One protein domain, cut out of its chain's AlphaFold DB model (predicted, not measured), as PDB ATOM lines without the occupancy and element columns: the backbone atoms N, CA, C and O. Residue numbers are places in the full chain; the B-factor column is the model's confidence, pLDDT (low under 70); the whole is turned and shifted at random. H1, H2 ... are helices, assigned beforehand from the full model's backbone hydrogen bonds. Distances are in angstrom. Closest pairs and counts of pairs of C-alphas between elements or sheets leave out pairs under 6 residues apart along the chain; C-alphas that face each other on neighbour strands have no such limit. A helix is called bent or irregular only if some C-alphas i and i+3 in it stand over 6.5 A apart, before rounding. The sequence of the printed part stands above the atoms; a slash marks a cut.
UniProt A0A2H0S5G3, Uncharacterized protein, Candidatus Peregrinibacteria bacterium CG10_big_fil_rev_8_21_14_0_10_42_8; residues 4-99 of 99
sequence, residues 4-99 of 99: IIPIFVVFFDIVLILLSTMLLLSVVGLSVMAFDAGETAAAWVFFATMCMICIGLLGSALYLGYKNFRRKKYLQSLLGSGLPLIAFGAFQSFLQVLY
ATOM      1  N   ILE A   4     257.793 173.842 187.458       69.56
ATOM      2  CA  ILE A   4     256.894 174.958 187.120       69.56
ATOM      3  C   ILE A   4     255.456 174.467 186.895       69.56
ATOM      4  O   ILE A   4     254.504 175.068 187.373       69.56
ATOM      5  N   ILE A   5     255.297 173.325 186.225       69.56
ATOM      6  CA  ILE A   5     253.990 172.729 185.915       69.56
ATOM      7  C   ILE A   5     253.126 172.459 187.167       69.56
ATOM      8  O   ILE A   5     251.946 172.797 187.134       69.56
ATOM      9  N   PRO A   6     253.651 171.914 188.285       69.25
ATOM     10  CA  PRO A   6     252.835 171.723 189.482       69.25
ATOM     11  C   PRO A   6     252.356 173.036 190.118       69.25
ATOM     12  O   PRO A   6     251.259 173.063 190.663       69.25
ATOM     13  N   ILE A   7     253.122 174.128 190.002       77.56
ATOM     14  CA  ILE A   7     252.701 175.459 190.474       77.56
ATOM     15  C   ILE A   7     251.502 175.950 189.655       77.56
ATOM     16  O   ILE A   7     250.538 176.451 190.224       77.56
ATOM     17  N   PHE A   8     251.525 175.747 188.333       74.62
ATOM     18  CA  PHE A   8     250.391 176.082 187.472       74.62
ATOM     19  C   PHE A   8     249.139 175.273 187.808       74.62
ATOM     20  O   PHE A   8     248.061 175.849 187.833       74.62
ATOM     21  N   VAL A   9     249.261 173.976 188.104       72.31
ATOM     22  CA  VAL A   9     248.104 173.158 188.511       72.31
ATOM     23  C   VAL A   9     247.486 173.695 189.804       72.31
ATOM     24  O   VAL A   9     246.285 173.926 189.842       72.31
ATOM     25  N   VAL A  10     248.305 173.986 190.822       74.00
ATOM     26  CA  VAL A  10     247.817 174.565 192.088       74.00
ATOM     27  C   VAL A  10     247.163 175.929 191.860       74.00
ATOM     28  O   VAL A  10     246.103 176.201 192.414       74.00
ATOM     29  N   PHE A  11     247.757 176.781 191.023       80.94
ATOM     30  CA  PHE A  11     247.163 178.067 190.662       80.94
ATOM     31  C   PHE A  11     245.804 177.895 189.968       80.94
ATOM     32  O   PHE A  11     244.841 178.557 190.340       80.94
ATOM     33  N   PHE A  12     245.701 176.972 189.008       77.62
ATOM     34  CA  PHE A  12     244.445 176.654 188.326       77.62
ATOM     35  C   PHE A  12     243.378 176.121 189.288       77.62
ATOM     36  O   PHE A  12     242.226 176.532 189.187       77.62
ATOM     37  N   ASP A  13     243.752 175.268 190.242       76.00
ATOM     38  CA  ASP A  13     242.828 174.760 191.260       76.00
ATOM     39  C   ASP A  13     242.346 175.885 192.198       76.00
ATOM     40  O   ASP A  13     241.164 175.934 192.537       76.00
ATOM     41  N   ILE A  14     243.215 176.836 192.569       80.50
ATOM     42  CA  ILE A  14     242.819 178.026 193.347       80.50
ATOM     43  C   ILE A  14     241.826 178.885 192.557       80.50
ATOM     44  O   ILE A  14     240.795 179.284 193.099       80.50
ATOM     45  N   VAL A  15     242.111 179.156 191.279       82.19
ATOM     46  CA  VAL A  15     241.214 179.936 190.408       82.19
ATOM     47  C   VAL A  15     239.872 179.226 190.237       82.19
ATOM     48  O   VAL A  15     238.831 179.874 190.311       82.19
ATOM     49  N   LEU A  16     239.883 177.901 190.066       80.00
ATOM     50  CA  LEU A  16     238.674 177.086 190.005       80.00
ATOM     51  C   LEU A  16     237.845 177.245 191.279       80.00
ATOM     52  O   LEU A  16     236.668 177.576 191.183       80.00
ATOM     53  N   ILE A  17     238.453 177.064 192.454       80.12
ATOM     54  CA  ILE A  17     237.752 177.211 193.735       80.12
ATOM     55  C   ILE A  17     237.146 178.614 193.849       80.12
ATOM     56  O   ILE A  17     235.960 178.730 194.144       80.12
ATOM     57  N   LEU A  18     237.916 179.667 193.555       81.81
ATOM     58  CA  LEU A  18     237.438 181.051 193.633       81.81
ATOM     59  C   LEU A  18     236.247 181.313 192.704       81.81
ATOM     60  O   LEU A  18     235.240 181.864 193.151       81.81
ATOM     61  N   LEU A  19     236.330 180.902 191.435       80.69
ATOM     62  CA  LEU A  19     235.244 181.108 190.473       80.69
ATOM     63  C   LEU A  19     234.008 180.275 190.815       80.69
ATOM     64  O   LEU A  19     232.893 180.793 190.760       80.69
ATOM     65  N   SER A  20     234.182 179.019 191.231       77.25
ATOM     66  CA  SER A  20     233.067 178.188 191.690       77.25
ATOM     67  C   SER A  20     232.389 178.780 192.925       77.25
ATOM     68  O   SER A  20     231.163 178.782 192.989       77.25
ATOM     69  N   THR A  21     233.153 179.318 193.883       79.38
ATOM     70  CA  THR A  21     232.596 180.003 195.060       79.38
ATOM     71  C   THR A  21     231.847 181.274 194.666       79.38
ATOM     72  O   THR A  21     230.745 181.490 195.166       79.38
ATOM     73  N   MET A  22     232.387 182.086 193.752       79.62
ATOM     74  CA  MET A  22     231.690 183.277 193.251       79.62
ATOM     75  C   MET A  22     230.372 182.929 192.559       79.62
ATOM     76  O   MET A  22     229.362 183.579 192.817       79.62
ATOM     77  N   LEU A  23     230.346 181.877 191.738       79.56
ATOM     78  CA  LEU A  23     229.108 181.403 191.118       79.56
ATOM     79  C   LEU A  23     228.089 180.933 192.151       79.56
ATOM     80  O   LEU A  23     226.924 181.306 192.065       79.56
ATOM     81  N   LEU A  24     228.525 180.154 193.142       80.75
ATOM     82  CA  LEU A  24     227.647 179.677 194.209       80.75
ATOM     83  C   LEU A  24     227.047 180.846 194.996       80.75
ATOM     84  O   LEU A  24     225.853 180.841 195.272       80.75
ATOM     85  N   LEU A  25     227.847 181.874 195.293       81.25
ATOM     86  CA  LEU A  25     227.372 183.101 195.934       81.25
ATOM     87  C   LEU A  25     226.356 183.853 195.067       81.25
ATOM     88  O   LEU A  25     225.335 184.288 195.592       81.25
ATOM     89  N   SER A  26     226.585 183.965 193.756       78.94
ATOM     90  CA  SER A  26     225.628 184.583 192.829       78.94
ATOM     91  C   SER A  26     224.309 183.809 192.766       78.94
ATOM     92  O   SER A  26     223.240 184.406 192.842       78.94
ATOM     93  N   VAL A  27     224.371 182.476 192.686       79.31
ATOM     94  CA  VAL A  27     223.190 181.594 192.685       79.31
ATOM     95  C   VAL A  27     222.422 181.714 194.006       79.31
ATOM     96  O   VAL A  27     221.198 181.816 193.990       79.31
ATOM     97  N   VAL A  28     223.123 181.772 195.144       80.31
ATOM     98  CA  VAL A  28     222.505 182.009 196.458       80.31
ATOM     99  C   VAL A  28     221.868 183.400 196.521       80.31
ATOM    100  O   VAL A  28     220.725 183.512 196.955       80.31
ATOM    101  N   GLY A  29     222.543 184.444 196.035       80.06
ATOM    102  CA  GLY A  29     221.989 185.801 195.975       80.06
ATOM    103  C   GLY A  29     220.701 185.870 195.150       80.06
ATOM    104  O   GLY A  29     219.689 186.380 195.627       80.06
ATOM    105  N   LEU A  30     220.703 185.261 193.961       78.12
ATOM    106  CA  LEU A  30     219.513 185.138 193.115       78.12
ATOM    107  C   LEU A  30     218.395 184.336 193.802       78.12
ATOM    108  O   LEU A  30     217.227 184.685 193.662       78.12
ATOM    109  N   SER A  31     218.735 183.303 194.582       76.69
ATOM    110  CA  SER A  31     217.736 182.518 195.320       76.69
ATOM    111  C   SER A  31     217.036 183.319 196.424       76.69
ATOM    112  O   SER A  31     215.842 183.129 196.639       76.69
ATOM    113  N   VAL A  32     217.738 184.250 197.083       76.88
ATOM    114  CA  VAL A  32     217.139 185.147 198.086       76.88
ATOM    115  C   VAL A  32     216.177 186.124 197.413       76.88
ATOM    116  O   VAL A  32     215.047 186.277 197.864       76.88
ATOM    117  N   MET A  33     216.579 186.717 196.284       76.94
ATOM    118  CA  MET A  33     215.708 187.620 195.519       76.94
ATOM    119  C   MET A  33     214.458 186.899 194.990       76.94
ATOM    120  O   MET A  33     213.365 187.457 195.019       76.94
ATOM    121  N   ALA A  34     214.599 185.641 194.557       76.19
ATOM    122  CA  ALA A  34     213.475 184.810 194.125       76.19
ATOM    123  C   ALA A  34     212.551 184.400 195.290       76.19
ATOM    124  O   ALA A  34     211.334 184.335 195.115       76.19
ATOM    125  N   PHE A  35     213.102 184.155 196.485       75.00
ATOM    126  CA  PHE A  35     212.306 183.911 197.693       75.00
ATOM    127  C   PHE A  35     211.455 185.123 198.059       75.00
ATOM    128  O   PHE A  35     210.249 184.979 198.259       75.00
ATOM    129  N   ASP A  36     212.060 186.311 198.073       77.31
ATOM    130  CA  ASP A  36     211.355 187.560 198.375       77.31
ATOM    131  C   ASP A  36     210.293 187.900 197.313       77.31
ATOM    132  O   ASP A  36     209.264 188.494 197.635       77.31
ATOM    133  N   ALA A  37     210.493 187.472 196.062       81.06
ATOM    134  CA  ALA A  37     209.516 187.611 194.982       81.06
ATOM    135  C   ALA A  37     208.332 186.622 195.070       81.06
ATOM    136  O   ALA A  37     207.375 186.752 194.305       81.06
ATOM    137  N   GLY A  38     208.361 185.646 195.987       77.62
ATOM    138  CA  GLY A  38     207.303 184.642 196.135       77.62
ATOM    139  C   GLY A  38     207.267 183.601 195.009       77.62
ATOM    140  O   GLY A  38     206.195 183.095 194.672       77.62
ATOM    141  N   GLU A  39     208.423 183.294 194.411       76.75
ATOM    142  CA  GLU A  39     208.547 182.411 193.244       76.75
ATOM    143  C   GLU A  39     208.131 180.948 193.481       76.75
ATOM    144  O   GLU A  39     208.093 180.418 194.597       76.75
ATOM    145  N   THR A  40     207.844 180.266 192.371       77.75
ATOM    146  CA  THR A  40     207.292 178.902 192.361       77.75
ATOM    147  C   THR A  40     208.314 177.815 192.725       77.75
ATOM    148  O   THR A  40     209.527 177.984 192.598       77.75
ATOM    149  N   ALA A  41     207.828 176.624 193.104       77.12
ATOM    150  CA  ALA A  41     208.661 175.443 193.385       77.12
ATOM    151  C   ALA A  41     209.645 175.086 192.246       77.12
ATOM    152  O   ALA A  41     210.702 174.511 192.500       77.12
ATOM    153  N   ALA A  42     209.331 175.457 190.999       73.19
ATOM    154  CA  ALA A  42     210.207 175.253 189.850       73.19
ATOM    155  C   ALA A  42     211.515 176.061 189.945       73.19
ATOM    156  O   ALA A  42     212.576 175.532 189.608       73.19
ATOM    157  N   ALA A  43     211.469 177.295 190.461       74.12
ATOM    158  CA  ALA A  43     212.658 178.124 190.662       74.12
ATOM    159  C   ALA A  43     213.606 177.491 191.694       74.12
ATOM    160  O   ALA A  43     214.812 177.402 191.472       74.12
ATOM    161  N   TRP A  44     213.059 176.940 192.779       75.62
ATOM    162  CA  TRP A  44     213.830 176.236 193.810       75.62
ATOM    163  C   TRP A  44     214.530 174.985 193.286       75.62
ATOM    164  O   TRP A  44     215.707 174.761 193.579       75.62
ATOM    165  N   VAL A  45     213.834 174.189 192.470       79.44
ATOM    166  CA  VAL A  45     214.424 173.012 191.815       79.44
ATOM    167  C   VAL A  45     215.529 173.428 190.847       79.44
ATOM    168  O   VAL A  45     216.583 172.785 190.813       79.44
ATOM    169  N   PHE A  46     215.335 174.516 190.098       79.88
ATOM    170  CA  PHE A  46     216.368 175.074 189.231       79.88
ATOM    171  C   PHE A  46     217.615 175.479 190.035       79.88
ATOM    172  O   PHE A  46     218.710 175.006 189.727       79.88
ATOM    173  N   PHE A  47     217.460 176.242 191.122       80.44
ATOM    174  CA  PHE A  47     218.579 176.636 191.991       80.44
ATOM    175  C   PHE A  47     219.309 175.433 192.602       80.44
ATOM    176  O   PHE A  47     220.537 175.357 192.536       80.44
ATOM    177  N   ALA A  48     218.571 174.458 193.137       81.19
ATOM    178  CA  ALA A  48     219.156 173.244 193.706       81.19
ATOM    179  C   ALA A  48     219.950 172.445 192.659       81.19
ATOM    180  O   ALA A  48     221.056 171.973 192.935       81.19
ATOM    181  N   THR A  49     219.420 172.345 191.436       82.62
ATOM    182  CA  THR A  49     220.091 171.674 190.316       82.62
ATOM    183  C   THR A  49     221.390 172.391 189.950       82.62
ATOM    184  O   THR A  49     222.424 171.743 189.786       82.62
ATOM    185  N   MET A  50     221.374 173.725 189.896       79.38
ATOM    186  CA  MET A  50     222.568 174.515 189.590       79.38
ATOM    187  C   MET A  50     223.644 174.382 190.668       79.38
ATOM    188  O   MET A  50     224.811 174.156 190.339       79.38
ATOM    189  N   CYS A  51     223.266 174.412 191.948       81.38
ATOM    190  CA  CYS A  51     224.192 174.149 193.050       81.38
ATOM    191  C   CYS A  51     224.820 172.750 192.952       81.38
ATOM    192  O   CYS A  51     226.037 172.610 193.085       81.38
ATOM    193  N   MET A  52     224.019 171.721 192.659       83.88
ATOM    194  CA  MET A  52     224.507 170.346 192.497       83.88
ATOM    195  C   MET A  52     225.488 170.205 191.327       83.88
ATOM    196  O   MET A  52     226.518 169.547 191.473       83.88
ATOM    197  N   ILE A  53     225.212 170.853 190.190       82.12
ATOM    198  CA  ILE A  53     226.124 170.869 189.036       82.12
ATOM    199  C   ILE A  53     227.444 171.550 189.409       82.12
ATOM    200  O   ILE A  53     228.511 171.002 189.131       82.12
ATOM    201  N   CYS A  54     227.391 172.701 190.086       78.06
ATOM    202  CA  CYS A  54     228.589 173.427 190.505       78.06
ATOM    203  C   CYS A  54     229.455 172.592 191.460       78.06
ATOM    204  O   CYS A  54     230.662 172.457 191.255       78.06
ATOM    205  N   ILE A  55     228.842 171.975 192.471       82.81
ATOM    206  CA  ILE A  55     229.553 171.118 193.431       82.81
ATOM    207  C   ILE A  55     230.118 169.872 192.733       82.81
ATOM    208  O   ILE A  55     231.261 169.492 192.986       82.81
ATOM    209  N   GLY A  56     229.357 169.253 191.826       83.12
ATOM    210  CA  GLY A  56     229.802 168.086 191.060       83.12
ATOM    211  C   GLY A  56     230.989 168.392 190.142       83.12
ATOM    212  O   GLY A  56     231.963 167.631 190.099       83.12
ATOM    213  N   LEU A  57     230.955 169.530 189.445       77.62
ATOM    214  CA  LEU A  57     232.062 169.999 188.611       77.62
ATOM    215  C   LEU A  57     233.303 170.312 189.451       77.62
ATOM    216  O   LEU A  57     234.385 169.841 189.113       77.62
ATOM    217  N   LEU A  58     233.152 171.007 190.581       79.81
ATOM    218  CA  LEU A  58     234.261 171.282 191.499       79.81
ATOM    219  C   LEU A  58     234.871 169.982 192.054       79.81
ATOM    220  O   LEU A  58     236.086 169.784 192.006       79.81
ATOM    221  N   GLY A  59     234.033 169.069 192.551       81.62
ATOM    222  CA  GLY A  59     234.481 167.800 193.124       81.62
ATOM    223  C   GLY A  59     235.185 166.910 192.100       81.62
ATOM    224  O   GLY A  59     236.238 166.341 192.391       81.62
ATOM    225  N   SER A  60     234.647 166.823 190.880       80.06
ATOM    226  CA  SER A  60     235.273 166.060 189.793       80.06
ATOM    227  C   SER A  60     236.597 166.676 189.336       80.06
ATOM    228  O   SER A  60     237.556 165.928 189.133       80.06
ATOM    229  N   ALA A  61     236.689 168.007 189.257       75.44
ATOM    230  CA  ALA A  61     237.917 168.729 188.937       75.44
ATOM    231  C   ALA A  61     239.022 168.447 189.962       75.44
ATOM    232  O   ALA A  61     240.112 168.018 189.590       75.44
ATOM    233  N   LEU A  62     238.717 168.598 191.257       79.38
ATOM    234  CA  LEU A  62     239.666 168.350 192.345       79.38
ATOM    235  C   LEU A  62     240.081 166.875 192.403       79.38
ATOM    236  O   LEU A  62     241.264 166.560 192.559       79.38
ATOM    237  N   TYR A  63     239.132 165.951 192.218       82.31
ATOM    238  CA  TYR A  63     239.415 164.516 192.204       82.31
ATOM    239  C   TYR A  63     240.312 164.111 191.022       82.31
ATOM    240  O   TYR A  63     241.308 163.400 191.206       82.31
ATOM    241  N   LEU A  64     239.985 164.559 189.804       75.88
ATOM    242  CA  LEU A  64     240.773 164.283 188.599       75.88
ATOM    243  C   LEU A  64     242.134 164.979 188.649       75.88
ATOM    244  O   LEU A  64     243.145 164.347 188.326       75.88
ATOM    245  N   GLY A  65     242.168 166.231 189.110       70.81
ATOM    246  CA  GLY A  65     243.372 167.018 189.353       70.81
ATOM    247  C   GLY A  65     244.337 166.267 190.264       70.81
ATOM    248  O   GLY A  65     245.443 165.929 189.833       70.81
ATOM    249  N   TYR A  66     243.876 165.869 191.454       76.69
ATOM    250  CA  TYR A  66     244.661 165.111 192.434       76.69
ATOM    251  C   TYR A  66     245.119 163.739 191.910       76.69
ATOM    252  O   TYR A  66     246.302 163.384 191.997       76.69
ATOM    253  N   LYS A  67     244.205 162.959 191.313       79.19
ATOM    254  CA  LYS A  67     244.510 161.623 190.772       79.19
ATOM    255  C   LYS A  67     245.570 161.678 189.668       79.19
ATOM    256  O   LYS A  67     246.482 160.844 189.648       79.19
ATOM    257  N   ASN A  68     245.465 162.644 188.754       75.88
ATOM    258  CA  ASN A  68     246.395 162.801 187.635       75.88
ATOM    259  C   ASN A  68     247.736 163.399 188.080       75.88
ATOM    260  O   ASN A  68     248.784 162.965 187.587       75.88
ATOM    261  N   PHE A  69     247.722 164.303 189.063       73.56
ATOM    262  CA  PHE A  69     248.928 164.848 189.688       73.56
ATOM    263  C   PHE A  69     249.765 163.747 190.349       73.56
ATOM    264  O   PHE A  69     250.960 163.617 190.070       73.56
ATOM    265  N   ARG A  70     249.127 162.855 191.123       77.56
ATOM    266  CA  ARG A  70     249.800 161.714 191.771       77.56
ATOM    267  C   ARG A  70     250.453 160.756 190.768       77.56
ATOM    268  O   ARG A  70     251.478 160.150 191.064       77.56
ATOM    269  N   ARG A  71     249.890 160.640 189.559       82.12
ATOM    270  CA  ARG A  71     250.429 159.825 188.454       82.12
ATOM    271  C   ARG A  71     251.481 160.554 187.605       82.12
ATOM    272  O   ARG A  71     251.877 160.022 186.572       82.12
ATOM    273  N   LYS A  72     251.921 161.756 188.010       77.38
ATOM    274  CA  LYS A  72     252.837 162.639 187.257       77.38
ATOM    275  C   LYS A  72     252.318 163.019 185.860       77.38
ATOM    276  O   LYS A  72     253.091 163.443 185.002       77.38
ATOM    277  N   LYS A  73     251.007 162.898 185.616       78.69
ATOM    278  CA  LYS A  73     250.355 163.262 184.349       78.69
ATOM    279  C   LYS A  73     249.872 164.709 184.403       78.69
ATOM    280  O   LYS A  73     248.677 164.985 184.335       78.69
ATOM    281  N   TYR A  74     250.812 165.638 184.547       70.00
ATOM    282  CA  TYR A  74     250.502 167.042 184.824       70.00
ATOM    283  C   TYR A  74     249.654 167.715 183.738       70.00
ATOM    284  O   TYR A  74     248.752 168.466 184.073       70.00
ATOM    285  N   LEU A  75     249.861 167.390 182.457       72.38
ATOM    286  CA  LEU A  75     249.044 167.934 181.363       72.38
ATOM    287  C   LEU A  75     247.568 167.503 181.470       72.38
ATOM    288  O   LEU A  75     246.665 168.300 181.251       72.38
ATOM    289  N   GLN A  76     247.318 166.250 181.864       74.12
ATOM    290  CA  GLN A  76     245.960 165.727 182.068       74.12
ATOM    291  C   GLN A  76     245.320 166.262 183.352       74.12
ATOM    292  O   GLN A  76     244.102 166.374 183.429       74.12
ATOM    293  N   SER A  77     246.130 166.580 184.363       69.88
ATOM    294  CA  SER A  77     245.682 167.290 185.563       69.88
ATOM    295  C   SER A  77     245.230 168.708 185.198       69.88
ATOM    296  O   SER A  77     244.109 169.082 185.511       69.88
ATOM    297  N   LEU A  78     246.024 169.420 184.392       70.88
ATOM    298  CA  LEU A  78     245.725 170.773 183.917       70.88
ATOM    299  C   LEU A  78     244.447 170.832 183.064       70.88
ATOM    300  O   LEU A  78     243.611 171.703 183.268       70.88
ATOM    301  N   LEU A  79     244.251 169.867 182.157       76.19
ATOM    302  CA  LEU A  79     243.001 169.742 181.395       76.19
ATOM    303  C   LEU A  79     241.810 169.357 182.284       76.19
ATOM    304  O   LEU A  79     240.705 169.844 182.061       76.19
ATOM    305  N   GLY A  80     242.034 168.511 183.295       72.94
ATOM    306  CA  GLY A  80     241.013 168.110 184.265       72.94
ATOM    307  C   GLY A  80     240.506 169.270 185.122       72.94
ATOM    308  O   GLY A  80     239.310 169.334 185.382       72.94
ATOM    309  N   SER A  81     241.387 170.201 185.496       69.94
ATOM    310  CA  SER A  81     241.024 171.432 186.213       69.94
ATOM    311  C   SER A  81     240.505 172.533 185.272       69.94
ATOM    312  O   SER A  81     239.636 173.317 185.645       69.94
ATOM    313  N   GLY A  82     241.001 172.587 184.029       71.25
ATOM    314  CA  GLY A  82     240.657 173.616 183.042       71.25
ATOM    315  C   GLY A  82     239.284 173.456 182.376       71.25
ATOM    316  O   GLY A  82     238.606 174.449 182.128       71.25
ATOM    317  N   LEU A  83     238.839 172.227 182.104       77.00
ATOM    318  CA  LEU A  83     237.515 171.969 181.510       77.00
ATOM    319  C   LEU A  83     236.358 172.509 182.377       77.00
ATOM    320  O   LEU A  83     235.501 173.221 181.852       77.00
ATOM    321  N   PRO A  84     236.343 172.241 183.695       75.38
ATOM    322  CA  PRO A  84     235.348 172.793 184.610       75.38
ATOM    323  C   PRO A  84     235.379 174.324 184.670       75.38
ATOM    324  O   PRO A  84     234.321 174.939 184.689       75.38
ATOM    325  N   LEU A  85     236.561 174.950 184.612       73.81
ATOM    326  CA  LEU A  85     236.696 176.414 184.535       73.81
ATOM    327  C   LEU A  85     236.000 177.007 183.305       73.81
ATOM    328  O   LEU A  85     235.302 178.012 183.422       73.81
ATOM    329  N   ILE A  86     236.160 176.380 182.136       79.38
ATOM    330  CA  ILE A  86     235.491 176.815 180.902       79.38
ATOM    331  C   ILE A  86     233.973 176.660 181.040       79.38
ATOM    332  O   ILE A  86     233.229 177.569 180.674       79.38
ATOM    333  N   ALA A  87     233.513 175.539 181.605       79.00
ATOM    334  CA  ALA A  87     232.091 175.307 181.853       79.00
ATOM    335  C   ALA A  87     231.502 176.351 182.816       79.00
ATOM    336  O   ALA A  87     230.436 176.898 182.542       79.00
ATOM    337  N   PHE A  88     232.218 176.686 183.893       74.56
ATOM    338  CA  PHE A  88     231.824 177.742 184.826       74.56
ATOM    339  C   PHE A  88     231.782 179.119 184.161       74.56
ATOM    340  O   PHE A  88     230.799 179.837 184.326       74.56
ATOM    341  N   GLY A  89     232.797 179.476 183.368       76.75
ATOM    342  CA  GLY A  89     232.815 180.741 182.632       76.75
ATOM    343  C   GLY A  89     231.640 180.868 181.658       76.75
ATOM    344  O   GLY A  89     230.947 181.881 181.659       76.75
ATOM    345  N   ALA A  90     231.357 179.817 180.883       80.88
ATOM    346  CA  ALA A  90     230.213 179.790 179.973       80.88
ATOM    347  C   ALA A  90     228.873 179.894 180.722       80.88
ATOM    348  O   ALA A  90     227.974 180.617 180.294       80.88
ATOM    349  N   PHE A  91     228.755 179.204 181.856       76.81
ATOM    350  CA  PHE A  91     227.558 179.230 182.689       76.81
ATOM    351  C   PHE A  91     227.316 180.607 183.324       76.81
ATOM    352  O   PHE A  91     226.188 181.095 183.327       76.81
ATOM    353  N   GLN A  92     228.368 181.276 183.800       75.12
ATOM    354  CA  GLN A  92     228.245 182.631 184.331       75.12
ATOM    355  C   GLN A  92     227.839 183.640 183.249       75.12
ATOM    356  O   GLN A  92     226.951 184.454 183.496       75.12
ATOM    357  N   SER A  93     228.417 183.553 182.047       78.75
ATOM    358  CA  SER A  93     227.991 184.384 180.913       78.75
ATOM    359  C   SER A  93     226.524 184.147 180.548       78.75
ATOM    360  O   SER A  93     225.808 185.092 180.241       78.75
ATOM    361  N   PHE A  94     226.052 182.899 180.614       78.75
ATOM    362  CA  PHE A  94     224.646 182.573 180.374       78.75
ATOM    363  C   PHE A  94     223.714 183.211 181.414       78.75
ATOM    364  O   PHE A  94     222.698 183.796 181.043       78.75
ATOM    365  N   LEU A  95     224.074 183.161 182.701       71.50
ATOM    366  CA  LEU A  95     223.299 183.817 183.757       71.50
ATOM    367  C   LEU A  95     223.250 185.344 183.590       71.50
ATOM    368  O   LEU A  95     222.195 185.925 183.807       71.50
ATOM    369  N   GLN A  96     224.349 185.978 183.163       73.69
ATOM    370  CA  GLN A  96     224.404 187.427 182.893       73.69
ATOM    371  C   GLN A  96     223.608 187.874 181.660       73.69
ATOM    372  O   GLN A  96     223.324 189.052 181.510       73.69
ATOM    373  N   VAL A  97     223.306 186.971 180.725       75.06
ATOM    374  CA  VAL A  97     222.445 187.295 179.572       75.06
ATOM    375  C   VAL A  97     220.966 187.214 179.955       75.06
ATOM    376  O   VAL A  97     220.135 187.884 179.348       75.06
ATOM    377  N   LEU A  98     220.634 186.380 180.940       65.50
ATOM    378  CA  LEU A  98     219.262 186.174 181.404       65.50
ATOM    379  C   LEU A  98     218.768 187.246 182.385       65.50
ATOM    380  O   LEU A  98     217.555 187.413 182.495       65.50
ATOM    381  N   TYR A  99     219.675 187.934 183.083       56.75
ATOM    382  CA  TYR A  99     219.389 188.932 184.120       56.75
ATOM    383  C   TYR A  99     220.246 190.178 183.922       56.75
ATOM    384  O   TYR A  99     219.698 191.291 184.086       56.75
TER     385      TYR A  99
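This is residues 4 to 99 of the 99 residues of an uncharacterized protein of Candidatus Peregrinibacteria bacterium CG10_big_fil_rev_8_21_14_0_10_42_8 (UniProt A0A2H0S5G3). Three long helices stand side by side in an up-and-down bundle, each running against the one before it in the chain, and together they make a rod. Their centres form a triangle; H3, the shortest, begins close to H2 and spreads away from it toward residue 98. The printed part has 96 residues, with three named helices in the order H1, H2, H3, no named strand, and the class all helix. The whole is loose, with a radius of gyration of the C-alphas of 15.6 A, and spans 51 by 20 by 15 A.

Start at the first printed residue with H1, residues 4 to 36, and go on to H2, residues 41 to 70. These two touch, and their closest C-alphas are those of Leu 24 and Cys 51, 6.6 A apart. They are a helical hairpin, running opposite ways at a shallow tilt of 9 degrees. Next comes H3, residues 74 to 98, which touches H2; look at Gly 65 and Ser 77, whose C-alphas are the closest of the two, 4.4 A apart. H2 and H3 are also a helical hairpin, opposite ways at a shallow tilt of 18 degrees. H3 touches H1 as well, with the closest C-alphas at Val 9 and Leu 78, 5.7 A apart. H1 and H3 run the same way at a shallow tilt of 25 degrees. The helix packing is mostly aligned, with 3 of 3 pairs at a shallow tilt. Along the backbone of H1 and H2, every O i to N i+4 pair is within hydrogen-bond range, and in H3 19 of 21 are.

Find C-alpha 4 at (256.894, 174.958, 187.120); from there H1 runs 48.6 A to C-alpha 36 at (211.355, 187.560, 198.375). H2 begins at C-alpha 41, at (208.661, 175.443, 193.385), and covers 43.4 A to C-alpha 70. H3 goes 36.8 A from C-alpha 74 to C-alpha 98, which you find at (219.262, 186.174, 181.404). H3 is neither bent nor irregular, but only just: C-alphas 81 and 84 are 6.1 A apart.

The two C-alphas farthest apart are those of Gly 38 and Lys 72, 51.3 A. The printed part has no cut, and it ends at Tyr 99, the chain's last residue. The links from H1 to H2, with 4 residues, and from H2 to H3, with 3 residues, are both tight. Read the B-factor column for the model's confidence: the mean pLDDT of the printed part is 77.0, and 7 residues are under 70, namely residues 4 to 6, 77, 81 and 98 to 99.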